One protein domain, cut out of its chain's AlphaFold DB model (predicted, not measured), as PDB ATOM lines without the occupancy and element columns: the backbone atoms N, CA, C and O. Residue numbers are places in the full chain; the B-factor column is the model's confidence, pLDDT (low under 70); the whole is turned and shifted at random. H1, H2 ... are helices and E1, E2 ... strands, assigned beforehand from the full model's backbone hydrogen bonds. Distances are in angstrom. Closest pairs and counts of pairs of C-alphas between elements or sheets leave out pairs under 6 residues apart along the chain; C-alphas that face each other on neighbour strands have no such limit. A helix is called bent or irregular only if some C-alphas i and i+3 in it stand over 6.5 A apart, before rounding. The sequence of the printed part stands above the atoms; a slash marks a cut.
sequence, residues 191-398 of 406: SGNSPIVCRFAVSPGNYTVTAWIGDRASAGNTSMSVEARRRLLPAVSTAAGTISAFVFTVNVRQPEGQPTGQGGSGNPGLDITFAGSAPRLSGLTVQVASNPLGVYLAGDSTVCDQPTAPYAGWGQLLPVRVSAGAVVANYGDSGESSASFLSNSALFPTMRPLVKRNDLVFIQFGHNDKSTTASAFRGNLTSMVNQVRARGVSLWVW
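What this domain is: This is residues 191 to 398 of the 406 residues of the protein "CBM2 domain-containing protein" of Micromonospora sp. KC723 (UniProt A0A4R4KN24). Two lobes stand end to end along the longest axis: a sandwich of two twisted sheets, E1 E6 E3 E4 and E5 E2 E7, and a parallel sheet, E9 E8 E10 E11, with H3 and H4 over one face and H1 over the other. H1 sits where the lobes meet, over E9 and beside E4. The printed part has 208 residues with four named helices and eleven named strands, in the order E1 E2 E3 E4 E5 E6 E7 E8 H1 E9 H2 H3 E10 H4 E11. Both sheets of the sandwich are antiparallel, and the class is mixed, helices and strands. The whole is compact, with a radius of gyration of the C-alphas of 18.1 A, and elongated, spanning 63 by 33 by 27 A.

How they stand to each other: The first sheet runs E1 (residues 196 to 200), E6 (270 to 278), E3 (220 to 226) and E4 (230 to 238). N 198 of E1 and O 272 of E6 are 2.8 A apart, N 223 of E3 and O 275 of E6 2.8 A, and N 222 and O 236 of the hairpin E3 and E4 2.9 A, each within hydrogen-bond range. The second sheet runs E5 (243 to 252), E2 (205 to 214) and E7 (281 to 288), with N 209 and O 248 at 2.8 A and N 210 and O 285 at 3.1 A. The two form a sandwich, two sheets face to face: the parts that face each other are 10.4 A centre to centre, and the strands of the one stand at 9 degrees to those of the other. The third sheet runs E9 (326 to 330), E8 (293 to 299), E10 (360 to 364) and E11 (394 to 397), with N 329 and O 295 at 2.8 A, N 362 and O 296 at 2.8 A, and N 396 and O 361 at 3.2 A. The closest C-alphas of E5 and E9 are those of Thr 249 and Val 327, 5.3 A apart. H1 (314 to 321) lies over E9 at a height of 9.1 A over the sheet and runs along the strands; it stands at the level of the first sheet, where the C-alphas of Leu 232 and Val 320 are 4.7 A apart. On the opposite face, H3 (348 to 354) lies over E8 at 9.9 A and H4 (374 to 389) over E10 and E11 at 10.2 A: three layers, helices on both faces. H2 (338 to 343) only grazes this sheet and touches H4 at a steep tilt of 54 degrees, the closest C-alphas being those of Ser 338 and Asn 380, 6.0 A apart. E8, H1, E9 and E10, H4, E11 are strand-helix-strand units, parallel neighbour strands with a helix between; E9, H2 H3, E10 is a split one, with E8 between its strands; the three crossovers are right-handed. Every O i to N i+4 pair is within hydrogen-bond range in H2 and H4, but 1 of 4 in H1 and 1 of 3 in H3, where O i to N i+3 gives 3 of 5 and 2 of 4.

Where its parts are: E1 begins at C-alpha 196 (56.448, 15.901, 101.897). E2 is 28.0 A long and E5, which bends by 53 degrees at residue 249, 26.2 A. E6 measures 22.6 A, E4 22.1 A, E7 20.8 A, E3 19.6 A and E8 19.5 A. H1 is irregular, with C-alphas 316 and 319 7.1 A apart. H4 is 22.2 A long and begins at C-alpha 374 (80.306, -23.680, 87.745). E11 ends at C-alpha 397 (80.159, -13.350, 100.503).

The domain as a whole: The two C-alphas farthest apart, those of Ala 217 and Ser 375, are 62.9 A apart. The printed part has no cut. The links E5 to E6, 17 residues, and E8 to H1, 14 residues, are long. The mean pLDDT of the printed part is 92.9; residues 394 to 398 are under 70.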
ATOM      1  N   SER A 191      58.744  20.754 100.075       97.50
ATOM      2  CA  SER A 191      57.387  21.151  99.674       97.50
ATOM      3  C   SER A 191      56.379  19.993  99.792       97.50
ATOM      4  O   SER A 191      56.754  18.848 100.056       97.50
ATOM      5  N   GLY A 192      55.081  20.303  99.720       97.12
ATOM      6  CA  GLY A 192      53.990  19.334  99.902       97.12
ATOM      7  C   GLY A 192      53.662  19.004 101.363       97.12
ATOM      8  O   GLY A 192      54.386  19.412 102.277       97.12
ATOM      9  N   ASN A 193      52.559  18.272 101.563       91.88
ATOM     10  CA  ASN A 193      52.028  17.900 102.884       91.88
ATOM     11  C   ASN A 193      51.790  16.389 103.032       91.88
ATOM     12  O   ASN A 193      51.857  15.882 104.145       91.88
ATOM     13  N   SER A 194      51.489  15.675 101.941       95.12
ATOM     14  CA  SER A 194      51.393  14.211 101.896       95.12
ATOM     15  C   SER A 194      51.478  13.736 100.431       95.12
ATOM     16  O   SER A 194      50.472  13.790  99.724       95.12
ATOM     17  N   PRO A 195      52.663  13.339  99.932       97.56
ATOM     18  CA  PRO A 195      53.939  13.315 100.645       97.56
ATOM     19  C   PRO A 195      54.540  14.716 100.860       97.56
ATOM     20  O   PRO A 195      54.191  15.685 100.184       97.56
ATOM     21  N   ILE A 196      55.479  14.803 101.803       98.56
ATOM     22  CA  ILE A 196      56.448  15.901 101.897       98.56
ATOM     23  C   ILE A 196      57.682  15.477 101.096       98.56
ATOM     24  O   ILE A 196      58.258  14.426 101.370       98.56
ATOM     25  N   VAL A 197      58.105  16.289 100.130       98.38
ATOM     26  CA  VAL A 197      59.276  16.010  99.288       98.38
ATOM     27  C   VAL A 197      60.307  17.109  99.487       98.38
ATOM     28  O   VAL A 197      59.973  18.286  99.389       98.38
ATOM     29  N   CYS A 198      61.549  16.729  99.768       98.56
ATOM     30  CA  CYS A 198      62.679  17.629  99.955       98.56
ATOM     31  C   CYS A 198      63.744  17.353  98.899       98.56
ATOM     32  O   CYS A 198      64.129  16.198  98.732       98.56
ATOM     33  N   ARG A 199      64.223  18.397  98.216       98.06
ATOM     34  CA  ARG A 199      65.226  18.268  97.147       98.06
ATOM     35  C   ARG A 199      66.460  19.105  97.431       98.06
ATOM     36  O   ARG A 199      66.366  20.324  97.563       98.06
ATOM     37  N   PHE A 200      67.617  18.461  97.496       98.12
ATOM     38  CA  PHE A 200      68.889  19.121  97.774       98.12
ATOM     39  C   PHE A 200      69.820  19.011  96.568       98.12
ATOM     40  O   PHE A 200      70.175  17.913  96.148       98.12
ATOM     41  N   ALA A 201      70.255  20.158  96.044       97.25
ATOM     42  CA  ALA A 201      71.244  20.236  94.972       97.25
ATOM     43  C   ALA A 201      72.651  19.975  95.533       97.25
ATOM     44  O   ALA A 201      73.398  20.903  95.840       97.25
ATOM     45  N   VAL A 202      72.986  18.699  95.721       97.12
ATOM     46  CA  VAL A 202      74.276  18.242  96.250       97.12
ATOM     47  C   VAL A 202      74.959  17.306  95.255       97.12
ATOM     48  O   VAL A 202      74.298  16.603  94.498       97.12
ATOM     49  N   SER A 203      76.288  17.288  95.222       96.31
ATOM     50  CA  SER A 203      77.021  16.361  94.350       96.31
ATOM     51  C   SER A 203      76.964  14.921  94.885       96.31
ATOM     52  O   SER A 203      76.801  14.741  96.097       96.31
ATOM     53  N   PRO A 204      77.162  13.897  94.026       95.81
ATOM     54  CA  PRO A 204      77.367  12.522  94.472       95.81
ATOM     55  C   PRO A 204      78.398  12.428  95.601       95.81
ATOM     56  O   PRO A 204      79.461  13.047  95.544       95.81
ATOM     57  N   GLY A 205      78.077  11.671  96.645       95.62
ATOM     58  CA  GLY A 205      78.852  11.636  97.881       95.62
ATOM     59  C   GLY A 205      78.055  11.065  99.046       95.62
ATOM     60  O   GLY A 205      76.920  10.630  98.887       95.62
ATOM     61  N   ASN A 206      78.646  11.056 100.237       97.12
ATOM     62  CA  ASN A 206      77.982  10.543 101.434       97.12
ATOM     63  C   ASN A 206      77.544  11.701 102.329       97.12
ATOM     64  O   ASN A 206      78.344  12.594 102.612       97.12
ATOM     65  N   TYR A 207      76.302  11.660 102.803       97.81
ATOM     66  CA  TYR A 207      75.697  12.719 103.606       97.81
ATOM     67  C   TYR A 207      75.073  12.152 104.875       97.81
ATOM     68  O   TYR A 207      74.389  11.132 104.840       97.81
ATOM     69  N   THR A 208      75.289  12.823 106.000       97.62
ATOM     70  CA  THR A 208      74.508  12.611 107.213       97.62
ATOM     71  C   THR A 208      73.212  13.399 107.091       97.62
ATOM     72  O   THR A 208      73.231  14.600 106.821       97.62
ATOM     73  N   VAL A 209      72.090  12.716 107.289       97.69
ATOM     74  CA  VAL A 209      70.755  13.309 107.269       97.69
ATOM     75  C   VAL A 209      70.136  13.146 108.647       97.69
ATOM     76  O   VAL A 209      69.994  12.020 109.123       97.69
ATOM     77  N   THR A 210      69.740  14.249 109.275       97.19
ATOM     78  CA  THR A 210      68.983  14.217 110.533       97.19
ATOM     79  C   THR A 210      67.564  14.695 110.280       97.19
ATOM     80  O   THR A 210      67.366  15.822 109.833       97.19
ATOM     81  N   ALA A 211      66.578  13.845 110.557       97.31
ATOM     82  CA  ALA A 211      65.159  14.144 110.407       97.31
ATOM     83  C   ALA A 211      64.469  14.143 111.776       97.31
ATOM     84  O   ALA A 211      64.512  13.151 112.502       97.31
ATOM     85  N   TRP A 212      63.799  15.242 112.112       97.69
ATOM     86  CA  TRP A 212      62.972  15.366 113.311       97.69
ATOM     87  C   TRP A 212      61.526  15.038 112.942       97.69
ATOM     88  O   TRP A 212      60.815  15.865 112.367       97.69
ATOM     89  N   ILE A 213      61.114  13.809 113.235       97.50
ATOM     90  CA  ILE A 213      59.818  13.239 112.861       97.50
ATOM     91  C   ILE A 213      58.805  13.455 113.980       97.50
ATOM     92  O   ILE A 213      59.106  13.206 115.145       97.50
ATOM     93  N   GLY A 214      57.599  13.877 113.609       96.44
ATOM     94  CA  GLY A 214      56.538  14.253 114.542       96.44
ATOM     95  C   GLY A 214      56.251  15.750 114.519       96.44
ATOM     96  O   GLY A 214      56.819  16.490 113.709       96.44
ATOM     97  N   ASP A 215      55.321  16.184 115.361       95.06
ATOM     98  CA  ASP A 215      54.833  17.561 115.406       95.06
ATOM     99  C   ASP A 215      54.314  17.924 116.806       95.06
ATOM    100  O   ASP A 215      53.874  17.064 117.574       95.06
ATOM    101  N   ARG A 216      54.363  19.217 117.151       93.88
ATOM    102  CA  ARG A 216      53.911  19.698 118.465       93.88
ATOM    103  C   ARG A 216      52.391  19.697 118.613       93.88
ATOM    104  O   ARG A 216      51.907  19.484 119.718       93.88
ATOM    105  N   ALA A 217      51.653  19.949 117.535       95.12
ATOM    106  CA  ALA A 217      50.206  20.148 117.582       95.12
ATOM    107  C   ALA A 217      49.420  18.896 117.179       95.12
ATOM    108  O   ALA A 217      48.311  18.680 117.657       95.12
ATOM    109  N   SER A 218      49.977  18.073 116.291       96.50
ATOM    110  CA  SER A 218      49.264  16.966 115.657       96.50
ATOM    111  C   SER A 218      50.005  15.645 115.783       96.50
ATOM    112  O   SER A 218      51.224  15.575 115.640       96.50
ATOM    113  N   ALA A 219      49.246  14.562 115.948       96.38
ATOM    114  CA  ALA A 219      49.769  13.222 115.731       96.38
ATOM    115  C   ALA A 219      50.181  13.026 114.258       96.38
ATOM    116  O   ALA A 219      49.750  13.763 113.359       96.38
ATOM    117  N   GLY A 220      51.022  12.024 114.012       96.38
ATOM    118  CA  GLY A 220      51.560  11.729 112.692       96.38
ATOM    119  C   GLY A 220      51.855  10.253 112.481       96.38
ATOM    120  O   GLY A 220      52.018   9.489 113.429       96.38
ATOM    121  N   ASN A 221      51.949   9.867 111.215       97.88
ATOM    122  CA  ASN A 221      52.480   8.590 110.765       97.88
ATOM    123  C   ASN A 221      53.393   8.876 109.572       97.88
ATOM    124  O   ASN A 221      52.917   9.320 108.523       97.88
ATOM    125  N   THR A 222      54.697   8.681 109.769       98.12
ATOM    126  CA  THR A 222      55.728   9.148 108.837       98.12
ATOM    127  C   THR A 222      56.714   8.036 108.514       98.12
ATOM    128  O   THR A 222      57.298   7.431 109.405       98.12
ATOM    129  N   SER A 223      56.927   7.794 107.230       97.31
ATOM    130  CA  SER A 223      58.008   6.979 106.670       97.31
ATOM    131  C   SER A 223      58.951   7.876 105.872       97.31
ATOM    132  O   SER A 223      58.545   8.957 105.449       97.31
ATOM    133  N   MET A 224      60.182   7.427 105.632       98.06
ATOM    134  CA  MET A 224      61.193   8.175 104.876       98.06
ATOM    135  C   MET A 224      61.879   7.270 103.853       98.06
ATOM    136  O   MET A 224      62.355   6.180 104.190       98.06
ATOM    137  N   SER A 225      61.945   7.733 102.610       97.88
ATOM    138  CA  SER A 225      62.750   7.145 101.536       97.88
ATOM    139  C   SER A 225      63.601   8.206 100.857       97.88
ATOM    140  O   SER A 225      63.276   9.391 100.918       97.88
ATOM    141  N   VAL A 226      64.654   7.762 100.177       97.75
ATOM    142  CA  VAL A 226      65.511   8.611  99.347       97.75
ATOM    143  C   VAL A 226      65.614   8.071  97.926       97.75
ATOM    144  O   VAL A 226      65.584   6.851  97.726       97.75
ATOM    145  N   GLU A 227      65.742   8.995  96.973       95.38
ATOM    146  CA  GLU A 227      66.051   8.736  95.560       95.38
ATOM    147  C   GLU A 227      65.147   7.649  94.942       95.38
ATOM    148  O   GLU A 227      63.922   7.700  95.101       95.38
ATOM    149  N   ALA A 228      65.736   6.618  94.320       92.44
ATOM    150  CA  ALA A 228      65.086   5.430  93.770       92.44
ATOM    151  C   ALA A 228      64.464   4.519  94.853       92.44
ATOM    152  O   ALA A 228      64.687   3.311  94.890       92.44
ATOM    153  N   ARG A 229      63.665   5.092  95.758       93.75
ATOM    154  CA  ARG A 229      62.855   4.435  96.795       93.75
ATOM    155  C   ARG A 229      63.649   3.663  97.855       93.75
ATOM    156  O   ARG A 229      63.061   2.831  98.548       93.75
ATOM    157  N   ARG A 230      64.937   3.958  98.062       96.12
ATOM    158  CA  ARG A 230      65.709   3.362  99.168       96.12
ATOM    159  C   ARG A 230      65.063   3.735 100.495       96.12
ATOM    160  O   ARG A 230      64.887   4.919 100.792       96.12
ATOM    161  N   ARG A 231      64.622   2.743 101.269       94.62
ATOM    162  CA  ARG A 231      63.881   2.981 102.517       94.62
ATOM    163  C   ARG A 231      64.873   3.216 103.650       94.62
ATOM    164  O   ARG A 231      65.720   2.368 103.893       94.62
ATOM    165  N   LEU A 232      64.734   4.340 104.353       95.88
ATOM    166  CA  LEU A 232      65.541   4.665 105.539       95.88
ATOM    167  C   LEU A 232      64.733   4.513 106.828       95.88
ATOM    168  O   LEU A 232      65.213   3.935 107.796       95.88
ATOM    169  N   LEU A 233      63.481   4.979 106.819       94.94
ATOM    170  CA  LEU A 233      62.585   4.906 107.969       94.94
ATOM    171  C   LEU A 233      61.283   4.207 107.558       94.94
ATOM    172  O   LEU A 233      60.542   4.750 106.727       94.94
ATOM    173  N   PRO A 234      60.977   3.017 108.107       91.75
ATOM    174  CA  PRO A 234      59.627   2.454 108.075       91.75
ATOM    175  C   PRO A 234      58.603   3.437 108.660       91.75
ATOM    176  O   PRO A 234      58.977   4.392 109.326       91.75
ATOM    177  N   ALA A 235      57.306   3.233 108.429       92.31
ATOM    178  CA  ALA A 235      56.303   4.133 108.996       92.31
ATOM    179  C   ALA A 235      56.354   4.119 110.536       92.31
ATOM    180  O   ALA A 235      56.147   3.077 111.156       92.31
ATOM    181  N   VAL A 236      56.615   5.280 111.135       92.69
ATOM    182  CA  VAL A 236      56.610   5.502 112.583       92.69
ATOM    183  C   VAL A 236      55.440   6.408 112.934       92.69
ATOM    184  O   VAL A 236      55.263   7.469 112.332       92.69
ATOM    185  N   SER A 237      54.645   5.989 113.917       96.62
ATOM    186  CA  SER A 237      53.570   6.803 114.481       96.62
ATOM    187  C   SER A 237      54.087   7.662 115.635       96.62
ATOM    188  O   SER A 237      54.830   7.181 116.487       96.62
ATOM    189  N   THR A 238      53.668   8.924 115.680       94.69
ATOM    190  CA  THR A 238      53.997   9.889 116.738       94.69
ATOM    191  C   THR A 238      52.714  10.504 117.286       94.69
ATOM    192  O   THR A 238      51.837  10.885 116.508       94.69
ATOM    193  N   ALA A 239      52.598  10.644 118.606       95.50
ATOM    194  CA  ALA A 239      51.525  11.430 119.214       95.50
ATOM    195  C   ALA A 239      51.765  12.939 119.016       95.50
ATOM    196  O   ALA A 239      52.895  13.362 118.763       95.50
ATOM    197  N   ALA A 240      50.716  13.756 119.159       94.81
ATOM    198  CA  ALA A 240      50.876  15.207 119.233       94.81
ATOM    199  C   ALA A 240      51.811  15.576 120.397       94.81
ATOM    200  O   ALA A 240      51.759  14.958 121.460       94.81
ATOM    201  N   GLY A 241      52.699  16.545 120.182       92.25
ATOM    202  CA  GLY A 241      53.711  16.940 121.163       92.25
ATOM    203  C   GLY A 241      54.981  16.087 121.122       92.25
ATOM    204  O   GLY A 241      55.973  16.456 121.746       92.25
ATOM    205  N   THR A 242      54.990  14.977 120.374       93.75
ATOM    206  CA  THR A 242      56.157  14.091 120.254       93.75
ATOM    207  C   THR A 242      56.957  14.423 119.002       93.75
ATOM    208  O   THR A 242      56.420  14.400 117.895       93.75
ATOM    209  N   ILE A 243      58.256  14.678 119.175       94.88
ATOM    210  CA  ILE A 243      59.211  14.853 118.079       94.88
ATOM    211  C   ILE A 243      60.456  14.016 118.376       94.88
ATOM    212  O   ILE A 243      61.101  14.210 119.403       94.88
ATOM    213  N   SER A 244      60.808  13.125 117.453       92.12
ATOM    214  CA  SER A 244      61.961  12.228 117.570       92.12
ATOM    215  C   SER A 244      62.973  12.510 116.469       92.12
ATOM    216  O   SER A 244      62.613  12.571 115.292       92.12
ATOM    217  N   ALA A 245      64.244  12.658 116.838       94.00
ATOM    218  CA  ALA A 245      65.330  12.803 115.879       94.00
ATOM    219  C   ALA A 245      65.823  11.428 115.412       94.00
ATOM    220  O   ALA A 245      66.184  10.574 116.226       94.00
ATOM    221  N   PHE A 246      65.876  11.244 114.097       94.00
ATOM    222  CA  PHE A 246      66.477  10.092 113.439       94.00
ATOM    223  C   PHE A 246      67.668  10.557 112.611       94.00
ATOM    224  O   PHE A 246      67.566  11.540 111.878       94.00
ATOM    225  N   VAL A 247      68.789   9.851 112.724       95.25
ATOM    226  CA  VAL A 247      70.014  10.153 111.980       95.25
ATOM    227  C   VAL A 247      70.298   9.000 111.027       95.25
ATOM    228  O   VAL A 247      70.242   7.837 111.424       95.25
ATOM    229  N   PHE A 248      70.629   9.332 109.784       95.69
ATOM    230  CA  PHE A 248      70.961   8.388 108.721       95.69
ATOM    231  C   PHE A 248      72.242   8.825 108.019       95.69
ATOM    232  O   PHE A 248      72.570  10.012 108.002       95.69
ATOM    233  N   THR A 249      72.934   7.887 107.376       96.81
ATOM    234  CA  THR A 249      73.976   8.213 106.400       96.81
ATOM    235  C   THR A 249      73.543   7.710 105.027       96.81
ATOM    236  O   THR A 249      73.215   6.538 104.858       96.81
ATOM    237  N   VAL A 250      73.511   8.608 104.047       97.50
ATOM    238  CA  VAL A 250      72.971   8.374 102.705       97.50
ATOM    239  C   VAL A 250      74.089   8.497 101.680       97.50
ATOM    240  O   VAL A 250      74.816   9.487 101.671       97.50
ATOM    241  N   ASN A 251      74.216   7.498 100.808       97.50
ATOM    242  CA  ASN A 251      75.067   7.575  99.625       97.50
ATOM    243  C   ASN A 251      74.255   8.188  98.481       97.50
ATOM    244  O   ASN A 251      73.354   7.523  97.976       97.50
ATOM    245  N   VAL A 252      74.561   9.429  98.119       97.25
ATOM    246  CA  VAL A 252      74.000  10.143  96.967       97.25
ATOM    247  C   VAL A 252      74.800   9.791  95.727       97.25
ATOM    248  O   VAL A 252      76.035   9.820  95.754       97.25
ATOM    249  N   ARG A 253      74.113   9.464  94.636       92.88
ATOM    250  CA  ARG A 253      74.746   9.002  93.395       92.88
ATOM    251  C   ARG A 253      73.910   9.349  92.171       92.88
ATOM    252  O   ARG A 253      72.728   9.636  92.280       92.88
ATOM    253  N   GLN A 254      74.563   9.302  91.016       90.81
ATOM    254  CA  GLN A 254      73.930   9.472  89.717       90.81
ATOM    255  C   GLN A 254      74.481   8.401  88.766       90.81
ATOM    256  O   GLN A 254      75.694   8.405  88.537       90.81
ATOM    257  N   PRO A 255      73.649   7.509  88.200       92.81
ATOM    258  CA  PRO A 255      72.205   7.337  88.429       92.81
ATOM    259  C   PRO A 255      71.801   7.086  89.894       92.81
ATOM    260  O   PRO A 255      72.539   6.434  90.632       92.81
ATOM    261  N   GLU A 256      70.616   7.559  90.297       89.81
ATOM    262  CA  GLU A 256      70.031   7.302  91.629       89.81
ATOM    263  C   GLU A 256      69.813   5.798  91.896       89.81
ATOM    264  O   GLU A 256      70.041   5.283  92.996       89.81
ATOM    265  N   GLY A 257      69.317   5.095  90.875       89.94
ATOM    266  CA  GLY A 257      68.963   3.681  90.924       89.94
ATOM    267  C   GLY A 257      70.131   2.778  90.550       89.94
ATOM    268  O   GLY A 257      71.142   2.723  91.247       89.94
ATOM    269  N   GLN A 258      69.956   2.044  89.456       94.69
ATOM    270  CA  GLN A 258      70.901   1.033  88.995       94.69
ATOM    271  C   GLN A 258      72.088   1.698  88.271       94.69
ATOM    272  O   GLN A 258      71.853   2.609  87.466       94.69
ATOM    273  N   PRO A 259      73.350   1.298  88.526       95.31
ATOM    274  CA  PRO A 259      74.520   1.992  87.977       95.31
ATOM    275  C   PRO A 259      74.601   2.041  86.445       95.31
ATOM    276  O   PRO A 259      75.188   2.981  85.907       95.31
ATOM    277  N   THR A 260      74.011   1.080  85.727       94.25
ATOM    278  CA  THR A 260      73.950   1.097  84.253       94.25
ATOM    279  C   THR A 260      72.916   2.086  83.703       94.25
ATOM    280  O   THR A 260      72.826   2.288  82.493       94.25
ATOM    281  N   GLY A 261      72.127   2.720  84.577       91.12
ATOM    282  CA  GLY A 261      71.028   3.613  84.211       91.12
ATOM    283  C   GLY A 261      69.730   2.879  83.874       91.12
ATOM    284  O   GLY A 261      68.746   3.522  83.494       91.12
ATOM    285  N   GLN A 262      69.685   1.549  84.026       87.81
ATOM    286  CA  GLN A 262      68.453   0.793  83.843       87.81
ATOM    287  C   GLN A 262      67.369   1.273  84.820       87.81
ATOM    288  O   GLN A 262      67.561   1.336  86.033       87.81
ATOM    289  N   GLY A 263      66.194   1.597  84.273       80.81
ATOM    290  CA  GLY A 263      65.085   2.165  85.042       80.81
ATOM    291  C   GLY A 263      65.134   3.692  85.201       80.81
ATOM    292  O   GLY A 263      64.246   4.257  85.837       80.81
ATOM    293  N   GLY A 264      66.110   4.358  84.576       88.88
ATOM    294  CA  GLY A 264      66.231   5.812  84.524       88.88
ATOM    295  C   GLY A 264      67.316   6.354  85.454       88.88
ATOM    296  O   GLY A 264      67.753   5.699  86.398       88.88
ATOM    297  N   SER A 265      67.759   7.581  85.181       87.12
ATOM    298  CA  SER A 265      68.854   8.210  85.920       87.12
ATOM    299  C   SER A 265      68.437   8.825  87.258       87.12
ATOM    300  O   SER A 265      69.305   9.137  88.065       87.12
ATOM    301  N   GLY A 266      67.136   9.022  87.488       88.88
ATOM    302  CA  GLY A 266      66.641   9.838  88.597       88.88
ATOM    303  C   GLY A 266      66.983  11.321  88.430       88.88
ATOM    304  O   GLY A 266      67.378  11.761  87.340       88.88
ATOM    305  N   ASN A 267      66.817  12.082  89.509       91.00
ATOM    306  CA  ASN A 267      67.113  13.506  89.581       91.00
ATOM    307  C   ASN A 267      68.540  13.727  90.115       91.00
ATOM    308  O   ASN A 267      68.959  13.071  91.063       91.00
ATOM    309  N   PRO A 268      69.305  14.685  89.566       91.94
ATOM    310  CA  PRO A 268      70.579  15.057  90.165       91.94
ATOM    311  C   PRO A 268      70.395  15.593  91.590       91.94
ATOM    312  O   PRO A 268      69.584  16.491  91.824       91.94
ATOM    313  N   GLY A 269      71.215  15.108  92.518       96.44
ATOM    314  CA  GLY A 269      71.199  15.538  93.911       96.44
ATOM    315  C   GLY A 269      70.542  14.523  94.832       96.44
ATOM    316  O   GLY A 269      70.568  13.330  94.563       96.44
ATOM    317  N   LEU A 270      70.015  15.004  95.957       98.25
ATOM    318  CA  LEU A 270      69.361  14.170  96.959       98.25
ATOM    319  C   LEU A 270      67.881  14.527  97.061       98.25
ATOM    320  O   LEU A 270      67.519  15.561  97.632       98.25
ATOM    321  N   ASP A 271      67.046  13.615  96.578       97.56
ATOM    322  CA  ASP A 271      65.605  13.637  96.790       97.56
ATOM    323  C   ASP A 271      65.240  12.796  98.020       97.56
ATOM    324  O   ASP A 271      65.593  11.621  98.135       97.56
ATOM    325  N   ILE A 272      64.502  13.397  98.954       98.62
ATOM    326  CA  ILE A 272      63.998  12.753 100.169       98.62
ATOM    327  C   ILE A 272      62.479  12.864 100.186       98.62
ATOM    328  O   ILE A 272      61.923  13.958 100.112       98.62
ATOM    329  N   THR A 273      61.797  11.733 100.329       98.56
ATOM    330  CA  THR A 273      60.336  11.674 100.410       98.56
ATOM    331  C   THR A 273      59.903  11.185 101.782       98.56
ATOM    332  O   THR A 273      60.240  10.069 102.189       98.56
ATOM    333  N   PHE A 274      59.095  11.995 102.462       98.62
ATOM    334  CA  PHE A 274      58.376  11.617 103.669       98.62
ATOM    335  C   PHE A 274      56.913  11.336 103.326       98.62
ATOM    336  O   PHE A 274      56.193  12.203 102.829       98.62
ATOM    337  N   ALA A 275      56.476  10.110 103.588       96.69
ATOM    338  CA  ALA A 275      55.133   9.618 103.278       96.69
ATOM    339  C   ALA A 275      54.499   8.978 104.521       96.69
ATOM    340  O   ALA A 275      55.076   9.028 105.601       96.69
ATOM    341  N   GLY A 276      53.346   8.334 104.377       93.88
ATOM    342  CA  GLY A 276      52.563   7.769 105.481       93.88
ATOM    343  C   GLY A 276      51.155   8.352 105.477       93.88
ATOM    344  O   GLY A 276      50.838   9.185 104.627       93.88
ATOM    345  N   SER A 277      50.292   7.914 106.392       96.25
ATOM    346  CA  SER A 277      48.903   8.399 106.414       96.25
ATOM    347  C   SER A 277      48.788   9.864 106.853       96.25
ATOM    348  O   SER A 277      47.838  10.543 106.473       96.25
ATOM    349  N   ALA A 278      49.763  10.369 107.616       96.50
ATOM    350  CA  ALA A 278      49.835  11.762 108.051       96.50
ATOM    351  C   ALA A 278      51.298  12.148 108.348       96.50
ATOM    352  O   ALA A 278      51.681  12.204 109.521       96.50
ATOM    353  N   PRO A 279      52.145  12.374 107.325       98.06
ATOM    354  CA  PRO A 279      53.561  12.631 107.552       98.06
ATOM    355  C   PRO A 279      53.775  13.949 108.309       98.06
ATOM    356  O   PRO A 279      53.110  14.962 108.055       98.06
ATOM    357  N   ARG A 280      54.703  13.926 109.268       97.81
ATOM    358  CA  ARG A 280      55.087  15.059 110.118       97.81
ATOM    359  C   ARG A 280      56.604  15.184 110.161       97.81
ATOM    360  O   ARG A 280      57.295  14.274 110.616       97.81
ATOM    361  N   LEU A 281      57.097  16.325 109.691       97.88
ATOM    362  CA  LEU A 281      58.513  16.670 109.647       97.88
ATOM    363  C   LEU A 281      58.706  18.036 110.307       97.88
ATOM    364  O   LEU A 281      58.429  19.067 109.696       97.88
ATOM    365  N   SER A 282      59.188  18.028 111.545       97.12
ATOM    366  CA  SER A 282      59.477  19.242 112.317       97.12
ATOM    367  C   SER A 282      60.844  19.846 111.994       97.12
ATOM    368  O   SER A 282      61.091  21.012 112.294       97.12
ATOM    369  N   GLY A 283      61.744  19.082 111.374       97.19
ATOM    370  CA  GLY A 283      63.015  19.606 110.893       97.19
ATOM    371  C   GLY A 283      63.832  18.597 110.106       97.19
ATOM    372  O   GLY A 283      63.610  17.391 110.214       97.19
ATOM    373  N   LEU A 284      64.764  19.102 109.303       98.25
ATOM    374  CA  LEU A 284      65.638  18.285 108.468       98.25
ATOM    375  C   LEU A 284      66.972  18.994 108.240       98.25
ATOM    376  O   LEU A 284      66.988  20.164 107.859       98.25
ATOM    377  N   THR A 285      68.077  18.273 108.408       97.50
ATOM    378  CA  THR A 285      69.402  18.731 107.981       97.50
ATOM    379  C   THR A 285      70.064  17.715 107.067       97.50
ATOM    380  O   THR A 285      69.837  16.511 107.197       97.50
ATOM    381  N   VAL A 286      70.891  18.217 106.152       97.88
ATOM    382  CA  VAL A 286      71.733  17.425 105.253       97.88
ATOM    383  C   VAL A 286      73.141  18.004 105.322       97.88
ATOM    384  O   VAL A 286      73.349  19.174 105.006       97.88
ATOM    385  N   GLN A 287      74.102  17.197 105.757       96.62
ATOM    386  CA  GLN A 287      75.505  17.582 105.896       96.62
ATOM    387  C   GLN A 287      76.399  16.523 105.260       96.62
ATOM    388  O   GLN A 287      76.044  15.350 105.246       96.62
ATOM    389  N   VAL A 288      77.576  16.901 104.760       97.06
ATOM    390  CA  VAL A 288      78.565  15.921 104.281       97.06
ATOM    391  C   VAL A 288      78.942  14.979 105.429       97.06
ATOM    392  O   VAL A 288      79.224  15.423 106.542       97.06
ATOM    393  N   ALA A 289      78.930  13.670 105.174       95.19
ATOM    394  CA  ALA A 289      79.290  12.669 106.169       95.19
ATOM    395  C   ALA A 289      80.812  12.626 106.366       95.19
ATOM    396  O   ALA A 289      81.571  12.483 105.405       95.19
ATOM    397  N   SER A 290      81.261  12.687 107.620       91.38
ATOM    398  CA  SER A 290      82.678  12.538 107.959       91.38
ATOM    399  C   SER A 290      83.040  11.058 108.081       91.38
ATOM    400  O   SER A 290      82.609  10.393 109.018       91.38
ATOM    401  N   ASN A 291      83.811  10.554 107.114       87.88
ATOM    402  CA  ASN A 291      84.390   9.204 107.086       87.88
ATOM    403  C   ASN A 291      83.444   8.062 107.537       87.88
ATOM    404  O   ASN A 291      83.770   7.341 108.482       87.88
ATOM    405  N   PRO A 292      82.273   7.886 106.894       94.25
ATOM    406  CA  PRO A 292      81.381   6.787 107.242       94.25
ATOM    407  C   PRO A 292      81.991   5.433 106.858       94.25
ATOM    408  O   PRO A 292      82.727   5.342 105.875       94.25
ATOM    409  N   LEU A 293      81.617   4.379 107.586       93.81
ATOM    410  CA  LEU A 293      81.861   2.993 107.191       93.81
ATOM    411  C   LEU A 293      81.110   2.702 105.883       93.81
ATOM    412  O   LEU A 293      79.876   2.728 105.854       93.81
ATOM    413  N   GLY A 294      81.833   2.423 104.803       94.06
ATOM    414  CA  GLY A 294      81.244   2.067 103.518       94.06
ATOM    415  C   GLY A 294      80.736   0.629 103.514       94.06
ATOM    416  O   GLY A 294      81.459  -0.300 103.867       94.06
ATOM    417  N   VAL A 295      79.494   0.434 103.081       95.69
ATOM    418  CA  VAL A 295      78.882  -0.875 102.841       95.69
ATOM    419  C   VAL A 295      78.514  -0.963 101.365       95.69
ATOM    420  O   VAL A 295      77.523  -0.383 100.928       95.69
ATOM    421  N   TYR A 296      79.318  -1.678 100.587       97.00
ATOM    422  CA  TYR A 296      79.150  -1.805  99.142       97.00
ATOM    423  C   TYR A 296      78.442  -3.108  98.794       97.00
ATOM    424  O   TYR A 296      78.845  -4.178  99.256       97.00
ATOM    425  N   LEU A 297      77.404  -3.030  97.967       97.81
ATOM    426  CA  LEU A 297      76.652  -4.203  97.523       97.81
ATOM    427  C   LEU A 297      76.933  -4.465  96.046       97.81
ATOM    428  O   LEU A 297      76.654  -3.611  95.213       97.81
ATOM    429  N   ALA A 298      77.452  -5.645  95.729       97.69
ATOM    430  CA  ALA A 298      77.594  -6.150  94.372       97.69
ATOM    431  C   ALA A 298      76.562  -7.253  94.146       97.69
ATOM    432  O   ALA A 298      76.563  -8.259  94.863       97.69
ATOM    433  N   GLY A 299      75.690  -7.079  93.156       96.00
ATOM    434  CA  GLY A 299      74.692  -8.093  92.863       96.00
ATOM    435  C   GLY A 299      73.826  -7.820  91.650       96.00
ATOM    436  O   GLY A 299      74.091  -6.918  90.861       96.00
ATOM    437  N   ASP A 300      72.793  -8.642  91.515       93.69
ATOM    438  CA  ASP A 300      71.857  -8.624  90.397       93.69
ATOM    439  C   ASP A 300      70.536  -7.883  90.724       93.69
ATOM    440  O   ASP A 300      70.452  -7.101  91.679       93.69
ATOM    441  N   SER A 301      69.472  -8.156  89.957       92.25
ATOM    442  CA  SER A 301      68.128  -7.582  90.140       92.25
ATOM    443  C   SER A 301      67.523  -7.832  91.525       92.25
ATOM    444  O   SER A 301      66.633  -7.090  91.947       92.25
ATOM    445  N   THR A 302      67.985  -8.864  92.238       92.44
ATOM    446  CA  THR A 302      67.537  -9.185  93.602       92.44
ATOM    447  C   THR A 302      68.219  -8.326  94.669       92.44
ATOM    448  O   THR A 302      67.778  -8.316  95.820       92.44
ATOM    449  N   VAL A 303      69.266  -7.585  94.299       96.25
ATOM    450  CA  VAL A 303      70.034  -6.686  95.176       96.25
ATOM    451  C   VAL A 303      69.759  -5.219  94.847       96.25
ATOM    452  O   VAL A 303      69.685  -4.401  95.765       96.25
ATOM    453  N   CYS A 304      69.586  -4.898  93.563       95.69
ATOM    454  CA  CYS A 304      69.555  -3.536  93.034       95.69
ATOM    455  C   CYS A 304      68.405  -2.658  93.557       95.69
ATOM    456  O   CYS A 304      67.382  -3.132  94.058       95.69
ATOM    457  N   ASP A 305      68.553  -1.349  93.363       95.38
ATOM    458  CA  ASP A 305      67.494  -0.383  93.638       95.38
ATOM    459  C   ASP A 305      66.522  -0.302  92.459       95.38
ATOM    460  O   ASP A 305      66.887   0.083  91.348       95.38
ATOM    461  N   GLN A 306      65.270  -0.689  92.698       91.62
ATOM    462  CA  GLN A 306      64.232  -0.710  91.672       91.62
ATOM    463  C   GLN A 306      63.387   0.576  91.741       91.62
ATOM    464  O   GLN A 306      62.759   0.850  92.776       91.62
ATOM    465  N   PRO A 307      63.298   1.360  90.653       86.25
ATOM    466  CA  PRO A 307      62.599   2.647  90.664       86.25
ATOM    467  C   PRO A 307      61.075   2.503  90.754       86.25
ATOM    468  O   PRO A 307      60.402   3.411  91.237       86.25
ATOM    469  N   THR A 308      60.522   1.345  90.380       85.50
ATOM    470  CA  THR A 308      59.070   1.136  90.270       85.50
ATOM    471  C   THR A 308      58.597  -0.027  91.139       85.50
ATOM    472  O   THR A 308      59.183  -1.108  91.135       85.50
ATOM    473  N   ALA A 309      57.530   0.195  91.910       79.88
ATOM    474  CA  ALA A 309      56.892  -0.840  92.724       79.88
ATOM    475  C   ALA A 309      56.139  -1.859  91.837       79.88
ATOM    476  O   ALA A 309      55.689  -1.485  90.756       79.88
ATOM    477  N   PRO A 310      55.955  -3.122  92.272       85.44
ATOM    478  CA  PRO A 310      56.352  -3.687  93.566       85.44
ATOM    479  C   PRO A 310      57.804  -4.183  93.618       85.44
ATOM    480  O   PRO A 310      58.238  -4.636  94.673       85.44
ATOM    481  N   TYR A 311      58.564  -4.086  92.525       85.50
ATOM    482  CA  TYR A 311      59.946  -4.559  92.488       85.50
ATOM    483  C   TYR A 311      60.826  -3.804  93.493       85.50
ATOM    484  O   TYR A 311      60.707  -2.580  93.656       85.50
ATOM    485  N   ALA A 312      61.685  -4.567  94.171       87.50
ATOM    486  CA  ALA A 312      62.737  -4.088  95.056       87.50
ATOM    487  C   ALA A 312      63.793  -5.180  95.270       87.50
ATOM    488  O   ALA A 312      63.439  -6.342  95.482       87.50
ATOM    489  N   GLY A 313      65.070  -4.803  95.248       91.19
ATOM    490  CA  GLY A 313      66.143  -5.652  95.751       91.19
ATOM    491  C   GLY A 313      66.274  -5.538  97.269       91.19
ATOM    492  O   GLY A 313      65.867  -4.544  97.874       91.19
ATOM    493  N   TRP A 314      66.872  -6.536  97.921       94.56
ATOM    494  CA  TRP A 314      67.075  -6.473  99.374       94.56
ATOM    495  C   TRP A 314      68.027  -5.335  99.776       94.56
ATOM    496  O   TRP A 314      67.854  -4.737 100.839       94.56
ATOM    497  N   GLY A 315      68.976  -4.975  98.902       95.56
ATOM    498  CA  GLY A 315      69.892  -3.851  99.104       95.56
ATOM    499  C   GLY A 315      69.181  -2.498  99.202       95.56
ATOM    500  O   GLY A 315      69.628  -1.626  99.944       95.56
ATOM    501  N   GLN A 316      68.020  -2.360  98.554       95.62
ATOM    502  CA  GLN A 316      67.170  -1.164  98.606       95.62
ATOM    503  C   GLN A 316      66.492  -0.956  99.963       95.62
ATOM    504  O   GLN A 316      66.139   0.169 100.332       95.62
ATOM    505  N   LEU A 317      66.291  -2.046 100.707       94.44
ATOM    506  CA  LEU A 317      65.670  -2.035 102.029       94.44
ATOM    507  C   LEU A 317      66.688  -2.135 103.158       94.44
ATOM    508  O   LEU A 317      66.373  -1.714 104.264       94.44
ATOM    509  N   LEU A 318      67.902  -2.626 102.894       94.44
ATOM    510  CA  LEU A 318      68.971  -2.741 103.887       94.44
ATOM    511  C   LEU A 318      69.182  -1.474 104.740       94.44
ATOM    512  O   LEU A 318      69.367  -1.636 105.947       94.44
ATOM    513  N   PRO A 319      69.108  -0.234 104.206       95.25
ATOM    514  CA  PRO A 319      69.356   0.963 105.006       95.25
ATOM    515  C   PRO A 319      68.438   1.124 106.230       95.25
ATOM    516  O   PRO A 319      68.849   1.754 107.198       95.25
ATOM    517  N   VAL A 320      67.251   0.497 106.267       91.44
ATOM    518  CA  VAL A 320      66.379   0.497 107.468       91.44
ATOM    519  C   VAL A 320      66.967  -0.259 108.662       91.44
ATOM    520  O   VAL A 320      66.396  -0.215 109.753       91.44
ATOM    521  N   ARG A 321      68.040  -1.025 108.439       90.31
ATOM    522  CA  ARG A 321      68.749  -1.826 109.446       90.31
ATOM    523  C   ARG A 321      70.146  -1.297 109.762       90.31
ATOM    524  O   ARG A 321      70.893  -1.940 110.494       90.31
ATOM    525  N   VAL A 322      70.513  -0.155 109.183       87.62
ATOM    526  CA  VAL A 322      71.859   0.410 109.273       87.62
ATOM    527  C   VAL A 322      71.818   1.677 110.119       87.62
ATOM    528  O   VAL A 322      71.059   2.606 109.844       87.62
ATOM    529  N   SER A 323      72.629   1.710 111.175       84.38
ATOM    530  CA  SER A 323      72.781   2.883 112.037       84.38
ATOM    531  C   SER A 323      73.555   4.001 111.328       84.38
ATOM    532  O   SER A 323      74.388   3.746 110.456       84.38
ATOM    533  N   ALA A 324      73.333   5.251 111.746       83.44
ATOM    534  CA  ALA A 324      74.155   6.379 111.312       83.44
ATOM    535  C   ALA A 324      75.650   6.114 111.555       83.44
ATOM    536  O   ALA A 324      76.031   5.540 112.574       83.44
ATOM    537  N   GLY A 325      76.490   6.553 110.615       87.75
ATOM    538  CA  GLY A 325      77.926   6.270 110.607       87.75
ATOM    539  C   GLY A 325      78.323   5.125 109.670       87.75
ATOM    540  O   GLY A 325      79.497   5.027 109.329       87.75
ATOM    541  N   ALA A 326      77.366   4.326 109.185       93.75
ATOM    542  CA  ALA A 326      77.556   3.387 108.082       93.75
ATOM    543  C   ALA A 326      76.658   3.757 106.894       93.75
ATOM    544  O   ALA A 326      75.530   4.213 107.075       93.75
ATOM    545  N   VAL A 327      77.159   3.575 105.670       96.44
ATOM    546  CA  VAL A 327      76.477   4.004 104.444       96.44
ATOM    547  C   VAL A 327      76.395   2.880 103.419       96.44
ATOM    548  O   VAL A 327      77.403   2.276 103.068       96.44
ATOM    549  N   VAL A 328      75.189   2.619 102.908       97.25
ATOM    550  CA  VAL A 328      74.957   1.596 101.880       97.25
ATOM    551  C   VAL A 328      75.105   2.201 100.483       97.25
ATOM    552  O   VAL A 328      74.281   3.014 100.055       97.25
ATOM    553  N   ALA A 329      76.136   1.765  99.764       96.94
ATOM    554  CA  ALA A 329      76.359   2.041  98.351       96.94
ATOM    555  C   ALA A 329      75.993   0.791  97.533       96.94
ATOM    556  O   ALA A 329      76.760  -0.169  97.432       96.94
ATOM    557  N   ASN A 330      74.775   0.777  96.995       97.62
ATOM    558  CA  ASN A 330      74.238  -0.356  96.254       97.62
ATOM    559  C   ASN A 330      74.650  -0.264  94.780       97.62
ATOM    560  O   ASN A 330      74.204   0.640  94.081       97.62
ATOM    561  N   TYR A 331      75.502  -1.184  94.332       97.62
ATOM    562  CA  TYR A 331      75.904  -1.321  92.931       97.62
ATOM    563  C   TYR A 331      75.146  -2.439  92.221       97.62
ATOM    564  O   TYR A 331      75.500  -2.772  91.098       97.62
ATOM    565  N   GLY A 332      74.131  -3.040  92.852       97.00
ATOM    566  CA  GLY A 332      73.319  -4.058  92.201       97.00
ATOM    567  C   GLY A 332      72.682  -3.533  90.915       97.00
ATOM    568  O   GLY A 332      72.232  -2.386  90.875       97.00
ATOM    569  N   ASP A 333      72.603  -4.381  89.895       96.25
ATOM    570  CA  ASP A 333      72.054  -4.013  88.588       96.25
ATOM    571  C   ASP A 333      71.314  -5.203  87.951       96.25
ATOM    572  O   ASP A 333      71.657  -6.372  88.148       96.25
ATOM    573  N   SER A 334      70.210  -4.931  87.265       93.50
ATOM    574  CA  SER A 334      69.268  -5.956  86.829       93.50
ATOM    575  C   SER A 334      69.817  -6.760  85.659       93.50
ATOM    576  O   SER A 334      70.355  -6.226  84.704       93.50
ATOM    577  N   GLY A 335      69.623  -8.078  85.697       90.00
ATOM    578  CA  GLY A 335      70.086  -8.968  84.627       90.00
ATOM    579  C   GLY A 335      71.579  -9.303  84.679       90.00
ATOM    580  O   GLY A 335      72.022 -10.174  83.932       90.00
ATOM    581  N   GLU A 336      72.339  -8.706  85.598       94.75
ATOM    582  CA  GLU A 336      73.764  -8.985  85.733       94.75
ATOM    583  C   GLU A 336      74.042 -10.402  86.251       94.75
ATOM    584  O   GLU A 336      73.438 -10.874  87.217       94.75
ATOM    585  N   SER A 337      74.980 -11.077  85.592       94.88
ATOM    586  CA  SER A 337      75.655 -12.292  86.056       94.88
ATOM    587  C   SER A 337      76.947 -11.930  86.794       94.88
ATOM    588  O   SER A 337      77.450 -10.811  86.676       94.88
ATOM    589  N   SER A 338      77.567 -12.894  87.475       95.69
ATOM    590  CA  SER A 338      78.902 -12.706  88.063       95.69
ATOM    591  C   SER A 338      79.964 -12.278  87.036       95.69
ATOM    592  O   SER A 338      80.896 -11.555  87.387       95.69
ATOM    593  N   ALA A 339      79.841 -12.714  85.777       94.50
ATOM    594  CA  ALA A 339      80.787 -12.402  84.705       94.50
ATOM    595  C   ALA A 339      80.590 -10.981  84.158       94.50
ATOM    596  O   ALA A 339      81.550 -10.226  83.978       94.50
ATOM    597  N   SER A 340      79.337 -10.611  83.900       96.69
ATOM    598  CA  SER A 340      79.002  -9.300  83.347       96.69
ATOM    599  C   SER A 340      79.217  -8.201  84.388       96.69
ATOM    600  O   SER A 340      79.875  -7.216  84.073       96.69
ATOM    601  N   PHE A 341      78.868  -8.432  85.659       98.06
ATOM    602  CA  PHE A 341      79.147  -7.480  86.735       98.06
ATOM    603  C   PHE A 341      80.646  -7.195  86.903       98.06
ATOM    604  O   PHE A 341      81.059  -6.054  87.117       98.06
ATOM    605  N   LEU A 342      81.472  -8.243  86.802       96.88
ATOM    606  CA  LEU A 342      82.925  -8.151  86.936       96.88
ATOM    607  C   LEU A 342      83.574  -7.352  85.792       96.88
ATOM    608  O   LEU A 342      84.587  -6.691  86.018       96.88
ATOM    609  N   SER A 343      83.016  -7.414  84.581       95.75
ATOM    610  CA  SER A 343      83.605  -6.800  83.381       95.75
ATOM    611  C   SER A 343      82.979  -5.459  82.979       95.75
ATOM    612  O   SER A 343      83.666  -4.635  82.376       95.75
ATOM    613  N   ASN A 344      81.716  -5.208  83.325       97.12
ATOM    614  CA  ASN A 344      80.997  -3.979  82.994       97.12
ATOM    615  C   ASN A 344      81.617  -2.775  83.714       97.12
ATOM    616  O   ASN A 344      81.640  -2.727  84.943       97.12
ATOM    617  N   SER A 345      82.090  -1.779  82.960       96.62
ATOM    618  CA  SER A 345      82.815  -0.618  83.490       96.62
ATOM    619  C   SER A 345      82.013   0.220  84.490       96.62
ATOM    620  O   SER A 345      82.624   0.813  85.378       96.62
ATOM    621  N   ALA A 346      80.678   0.226  84.415       95.19
ATOM    622  CA  ALA A 346      79.810   0.946  85.352       95.19
ATOM    623  C   ALA A 346      79.654   0.243  86.719       95.19
ATOM    624  O   ALA A 346      79.187   0.858  87.677       95.19
ATOM    625  N   LEU A 347      80.055  -1.030  86.824       97.81
ATOM    626  CA  LEU A 347      79.795  -1.891  87.980       97.81
ATOM    627  C   LEU A 347      81.068  -2.151  88.785       97.81
ATOM    628  O   LEU A 347      81.596  -1.229  89.410       97.81
ATOM    629  N   PHE A 348      81.596  -3.379  88.795       97.69
ATOM    630  CA  PHE A 348      82.742  -3.732  89.634       97.69
ATOM    631  C   PHE A 348      83.981  -2.840  89.420       97.69
ATOM    632  O   PHE A 348      84.560  -2.404  90.420       97.69
ATOM    633  N   PRO A 349      84.389  -2.494  88.181       97.62
ATOM    634  CA  PRO A 349      85.505  -1.586  87.929       97.62
ATOM    635  C   PRO A 349      85.299  -0.172  88.485       97.62
ATOM    636  O   PRO A 349      86.290   0.454  88.856       97.62
ATOM    637  N   THR A 350      84.054   0.309  88.593       96.25
ATOM    638  CA  THR A 350      83.713   1.606  89.210       96.25
ATOM    639  C   THR A 350      83.581   1.501  90.730       96.25
ATOM    640  O   THR A 350      84.070   2.365  91.454       96.25
ATOM    641  N   MET A 351      82.984   0.425  91.243       96.25
ATOM    642  CA  MET A 351      82.808   0.191  92.679       96.25
ATOM    643  C   MET A 351      84.147  -0.052  93.390       96.25
ATOM    644  O   MET A 351      84.455   0.583  94.399       96.25
ATOM    645  N   ARG A 352      84.967  -0.970  92.861       95.19
ATOM    646  CA  ARG A 352      86.238  -1.411  93.456       95.19
ATOM    647  C   ARG A 352      87.161  -0.252  93.865       95.19
ATOM    648  O   ARG A 352      87.658  -0.310  94.987       95.19
ATOM    649  N   PRO A 353      87.436   0.779  93.034       94.62
ATOM    650  CA  PRO A 353      88.310   1.889  93.408       94.62
ATOM    651  C   PRO A 353      87.797   2.751  94.566       94.62
ATOM    652  O   PRO A 353      88.602   3.468  95.159       94.62
ATOM    653  N   LEU A 354      86.512   2.667  94.914       93.19
ATOM    654  CA  LEU A 354      85.900   3.467  95.976       93.19
ATOM    655  C   LEU A 354      86.009   2.809  97.354       93.19
ATOM    656  O   LEU A 354      86.053   3.520  98.352       93.19
ATOM    657  N   VAL A 355      86.107   1.477  97.403       91.88
ATOM    658  CA  VAL A 355      86.183   0.707  98.654       91.88
ATOM    659  C   VAL A 355      87.475   1.036  99.406       91.88
ATOM    660  O   VAL A 355      88.567   0.959  98.840       91.88
ATOM    661  N   LYS A 356      87.393   1.382 100.684       88.44
ATOM    662  CA  LYS A 356      88.539   1.709 101.541       88.44
ATOM    663  C   LYS A 356      88.824   0.577 102.523       88.44
ATOM    664  O   LYS A 356      88.044  -0.358 102.691       88.44
ATOM    665  N   ARG A 357      89.975   0.666 103.193       84.62
ATOM    666  CA  ARG A 357      90.326  -0.244 104.288       84.62
ATOM    667  C   ARG A 357      89.224  -0.211 105.354       84.62
ATOM    668  O   ARG A 357      88.783   0.873 105.717       84.62
ATOM    669  N   ASN A 358      88.848  -1.379 105.872       83.12
ATOM    670  CA  ASN A 358      87.776  -1.587 106.861       83.12
ATOM    671  C   ASN A 358      86.331  -1.383 106.377       83.12
ATOM    672  O   ASN A 358      85.426  -1.632 107.169       83.12
ATOM    673  N   ASP A 359      86.096  -1.017 105.116       91.50
ATOM    674  CA  ASP A 359      84.747  -1.085 104.549       91.50
ATOM    675  C   ASP A 359      84.242  -2.538 104.503       91.50
ATOM    676  O   ASP A 359      84.995  -3.502 104.696       91.50
ATOM    677  N   LEU A 360      82.949  -2.687 104.234       92.56
ATOM    678  CA  LEU A 360      82.297  -3.966 103.995       92.56
ATOM    679  C   LEU A 360      81.889  -4.061 102.529       92.56
ATOM    680  O   LEU A 360      81.326  -3.124 101.963       92.56
ATOM    681  N   VAL A 361      82.129  -5.220 101.926       94.94
ATOM    682  CA  VAL A 361      81.598  -5.551 100.601       94.94
ATOM    683  C   VAL A 361      80.769  -6.821 100.723       94.94
ATOM    684  O   VAL A 361      81.248  -7.827 101.248       94.94
ATOM    685  N   PHE A 362      79.535  -6.756 100.232       95.25
ATOM    686  CA  PHE A 362      78.620  -7.883 100.112       95.25
ATOM    687  C   PHE A 362      78.488  -8.256  98.643       95.25
ATOM    688  O   PHE A 362      78.177  -7.404  97.813       95.25
ATOM    689  N   ILE A 363      78.741  -9.520  98.319       95.25
ATOM    690  CA  ILE A 363      78.672 -10.039  96.948       95.25
ATOM    691  C   ILE A 363      77.590 -11.113  96.897       95.25
ATOM    692  O   ILE A 363      77.696 -12.090  97.641       95.25
ATOM    693  N   GLN A 364      76.601 -10.942  96.016       94.69
ATOM    694  CA  GLN A 364      75.539 -11.915  95.757       94.69
ATOM    695  C   GLN A 364      75.268 -12.045  94.251       94.69
ATOM    696  O   GLN A 364      74.748 -11.124  93.630       94.69
ATOM    697  N   PHE A 365      75.542 -13.224  93.691       91.69
ATOM    698  CA  PHE A 365      75.231 -13.581  92.301       91.69
ATOM    699  C   PHE A 365      74.743 -15.030  92.211       91.69
ATOM    700  O   PHE A 365      74.804 -15.787  93.185       91.69
ATOM    701  N   GLY A 366      74.271 -15.423  91.029       86.00
ATOM    702  CA  GLY A 366      73.790 -16.771  90.740       86.00
ATOM    703  C   GLY A 366      72.433 -16.797  90.043       86.00
ATOM    704  O   GLY A 366      72.125 -17.778  89.370       86.00
ATOM    705  N   HIS A 367      71.616 -15.741  90.164       81.50
ATOM    706  CA  HIS A 367      70.280 -15.721  89.560       81.50
ATOM    707  C   HIS A 367      70.348 -15.672  88.027       81.50
ATOM    708  O   HIS A 367      69.621 -16.402  87.349       81.50
ATOM    709  N   ASN A 368      71.251 -14.851  87.480       89.06
ATOM    710  CA  ASN A 368      71.438 -14.687  86.032       89.06
ATOM    711  C   ASN A 368      72.598 -15.519  85.466       89.06
ATOM    712  O   ASN A 368      72.759 -15.614  84.254       89.06
ATOM    713  N   ASP A 369      73.361 -16.208  86.312       90.94
ATOM    714  CA  ASP A 369      74.490 -17.066  85.927       90.94
ATOM    715  C   ASP A 369      74.060 -18.413  85.302       90.94
ATOM    716  O   ASP A 369      74.805 -19.390  85.319       90.94
ATOM    717  N   LYS A 370      72.860 -18.492  84.711       86.62
ATOM    718  CA  LYS A 370      72.227 -19.736  84.221       86.62
ATOM    719  C   LYS A 370      73.058 -20.460  83.154       86.62
ATOM    720  O   LYS A 370      73.066 -21.693  83.108       86.62
ATOM    721  N   SER A 371      73.748 -19.688  82.314       88.19
ATOM    722  CA  SER A 371      74.668 -20.153  81.269       88.19
ATOM    723  C   SER A 371      76.143 -20.114  81.690       88.19
ATOM    724  O   SER A 371      77.002 -20.579  80.943       88.19
ATOM    725  N   THR A 372      76.457 -19.591  82.879       87.44
ATOM    726  CA  THR A 372      77.831 -19.548  83.391       87.44
ATOM    727  C   THR A 372      78.194 -20.920  83.949       87.44
ATOM    728  O   THR A 372      77.469 -21.497  84.761       87.44
ATOM    729  N   THR A 373      79.323 -21.481  83.515       90.75
ATOM    730  CA  THR A 373      79.778 -22.773  84.048       90.75
ATOM    731  C   THR A 373      80.127 -22.641  85.531       90.75
ATOM    732  O   THR A 373      80.589 -21.592  85.975       90.75
ATOM    733  N   ALA A 374      79.982 -23.714  86.314       86.81
ATOM    734  CA  ALA A 374      80.306 -23.680  87.745       86.81
ATOM    735  C   ALA A 374      81.770 -23.272  88.016       86.81
ATOM    736  O   ALA A 374      82.059 -22.603  89.006       86.81
ATOM    737  N   SER A 375      82.694 -23.657  87.124       90.81
ATOM    738  CA  SER A 375      84.100 -23.242  87.192       90.81
ATOM    739  C   SER A 375      84.258 -21.739  86.958       90.81
ATOM    740  O   SER A 375      84.880 -21.058  87.771       90.81
ATOM    741  N   ALA A 376      83.633 -21.203  85.901       90.88
ATOM    742  CA  ALA A 376      83.674 -19.775  85.598       90.88
ATOM    743  C   ALA A 376      83.012 -18.941  86.704       90.88
ATOM    744  O   ALA A 376      83.600 -17.966  87.153       90.88
ATOM    745  N   PHE A 377      81.857 -19.367  87.221       92.75
ATOM    746  CA  PHE A 377      81.169 -18.701  88.330       92.75
ATOM    747  C   PHE A 377      82.066 -18.600  89.571       92.75
ATOM    748  O   PHE A 377      82.279 -17.511  90.109       92.75
ATOM    749  N   ARG A 378      82.678 -19.721  89.986       93.06
ATOM    750  CA  ARG A 378      83.649 -19.739  91.091       93.06
ATOM    751  C   ARG A 378      84.859 -18.851  90.803       93.06
ATOM    752  O   ARG A 378      85.304 -18.140  91.702       93.06
ATOM    753  N   GLY A 379      85.368 -18.868  89.572       92.62
ATOM    754  CA  GLY A 379      86.463 -18.004  89.126       92.62
ATOM    755  C   GLY A 379      86.122 -16.516  89.238       92.62
ATOM    756  O   GLY A 379      86.903 -15.751  89.803       92.62
ATOM    757  N   ASN A 380      84.928 -16.117  88.797       95.44
ATOM    758  CA  ASN A 380      84.447 -14.735  88.853       95.44
ATOM    759  C   ASN A 380      84.312 -14.248  90.300       95.44
ATOM    760  O   ASN A 380      84.851 -13.195  90.650       95.44
ATOM    761  N   LEU A 381      83.655 -15.035  91.161       94.06
ATOM    762  CA  LEU A 381      83.525 -14.707  92.584       94.06
ATOM    763  C   LEU A 381      84.894 -14.614  93.263       94.06
ATOM    764  O   LEU A 381      85.160 -13.647  93.974       94.06
ATOM    765  N   THR A 382      85.786 -15.572  93.001       92.62
ATOM    766  CA  THR A 382      87.154 -15.572  93.547       92.62
ATOM    767  C   THR A 382      87.934 -14.338  93.093       92.62
ATOM    768  O   THR A 382      88.633 -13.723  93.897       92.62
ATOM    769  N   SER A 383      87.781 -13.928  91.832       93.75
ATOM    770  CA  SER A 383      88.404 -12.714  91.301       93.75
ATOM    771  C   SER A 383      87.906 -11.462  92.024       93.75
ATOM    772  O   SER A 383      88.723 -10.684  92.519       93.75
ATOM    773  N   MET A 384      86.586 -11.293  92.171       94.44
ATOM    774  CA  MET A 384      86.017 -10.160  92.913       94.44
ATOM    775  C   MET A 384      86.502 -10.134  94.367       94.44
ATOM    776  O   MET A 384      86.979  -9.103  94.843       94.44
ATOM    777  N   VAL A 385      86.449 -11.281  95.051       91.44
ATOM    778  CA  VAL A 385      86.920 -11.466  96.434       91.44
ATOM    779  C   VAL A 385      88.378 -11.035  96.583       91.44
ATOM    780  O   VAL A 385      88.696 -10.234  97.462       91.44
ATOM    781  N   ASN A 386      89.265 -11.541  95.727       92.25
ATOM    782  CA  ASN A 386      90.697 -11.258  95.810       92.25
ATOM    783  C   ASN A 386      90.994  -9.781  95.536       92.25
ATOM    784  O   ASN A 386      91.775  -9.168  96.262       92.25
ATOM    785  N   GLN A 387      90.328  -9.189  94.544       93.00
ATOM    786  CA  GLN A 387      90.498  -7.777  94.205       93.00
ATOM    787  C   GLN A 387      89.990  -6.834  95.304       93.00
ATOM    788  O   GLN A 387      90.588  -5.784  95.529       93.00
ATOM    789  N   VAL A 388      88.922  -7.205  96.017       90.50
ATOM    790  CA  VAL A 388      88.441  -6.453  97.187       90.50
ATOM    791  C   VAL A 388      89.381  -6.638  98.382       90.50
ATOM    792  O   VAL A 388      89.769  -5.656  99.012       90.50
ATOM    793  N   ARG A 389      89.816  -7.872  98.676       87.19
ATOM    794  CA  ARG A 389      90.753  -8.162  99.779       87.19
ATOM    795  C   ARG A 389      92.097  -7.460  99.616       87.19
ATOM    796  O   ARG A 389      92.648  -6.993 100.609       87.19
ATOM    797  N   ALA A 390      92.577  -7.307  98.382       88.25
ATOM    798  CA  ALA A 390      93.785  -6.540  98.073       88.25
ATOM    799  C   ALA A 390      93.709  -5.067  98.532       88.25
ATOM    800  O   ALA A 390      94.737  -4.405  98.639       88.25
ATOM    801  N   ARG A 391      92.511  -4.556  98.852       85.56
ATOM    802  CA  ARG A 391      92.291  -3.210  99.400       85.56
ATOM    803  C   ARG A 391      92.212  -3.162 100.935       85.56
ATOM    804  O   ARG A 391      91.977  -2.093 101.493       85.56
ATOM    805  N   GLY A 392      92.416  -4.286 101.633       72.31
ATOM    806  CA  GLY A 392      92.413  -4.365 103.103       72.31
ATOM    807  C   GLY A 392      91.014  -4.359 103.734       72.31
ATOM    808  O   GLY A 392      90.794  -3.711 104.756       72.31
ATOM    809  N   VAL A 393      90.060  -5.034 103.097       70.44
ATOM    810  CA  VAL A 393      88.616  -4.968 103.386       70.44
ATOM    811  C   VAL A 393      88.149  -6.224 104.128       70.44
ATOM    812  O   VAL A 393      88.597  -7.330 103.809       70.44
ATOM    813  N   SER A 394      87.211  -6.073 105.070       63.78
ATOM    814  CA  SER A 394      86.496  -7.209 105.669       63.78
ATOM    815  C   SER A 394      85.366  -7.640 104.730       63.78
ATOM    816  O   SER A 394      84.475  -6.856 104.419       63.78
ATOM    817  N   LEU A 395      85.413  -8.879 104.232       63.72
ATOM    818  CA  LEU A 395      84.528  -9.341 103.158       63.72
ATOM    819  C   LEU A 395      83.481 -10.340 103.652       63.72
ATOM    820  O   LEU A 395      83.837 -11.336 104.283       63.72
ATOM    821  N   TRP A 396      82.229 -10.133 103.239       58.88
ATOM    822  CA  TRP A 396      81.126 -11.069 103.446       58.88
ATOM    823  C   TRP A 396      80.571 -11.505 102.085       58.88
ATOM    824  O   TRP A 396      80.042 -10.702 101.323       58.88
ATOM    825  N   VAL A 397      80.713 -12.786 101.746       61.09
ATOM    826  CA  VAL A 397      80.159 -13.350 100.503       61.09
ATOM    827  C   VAL A 397      78.859 -14.065 100.844       61.09
ATOM    828  O   VAL A 397      78.853 -14.927 101.721       61.09
ATOM    829  N   TRP A 398      77.773 -13.719 100.154       53.28
ATOM    830  CA  TRP A 398      76.464 -14.332 100.350       53.28
ATOM    831  C   TRP A 398      76.041 -15.068  99.077       53.28
ATOM    832  O   TRP A 398      76.014 -14.502  97.987       53.28
TER     833      TRP A 398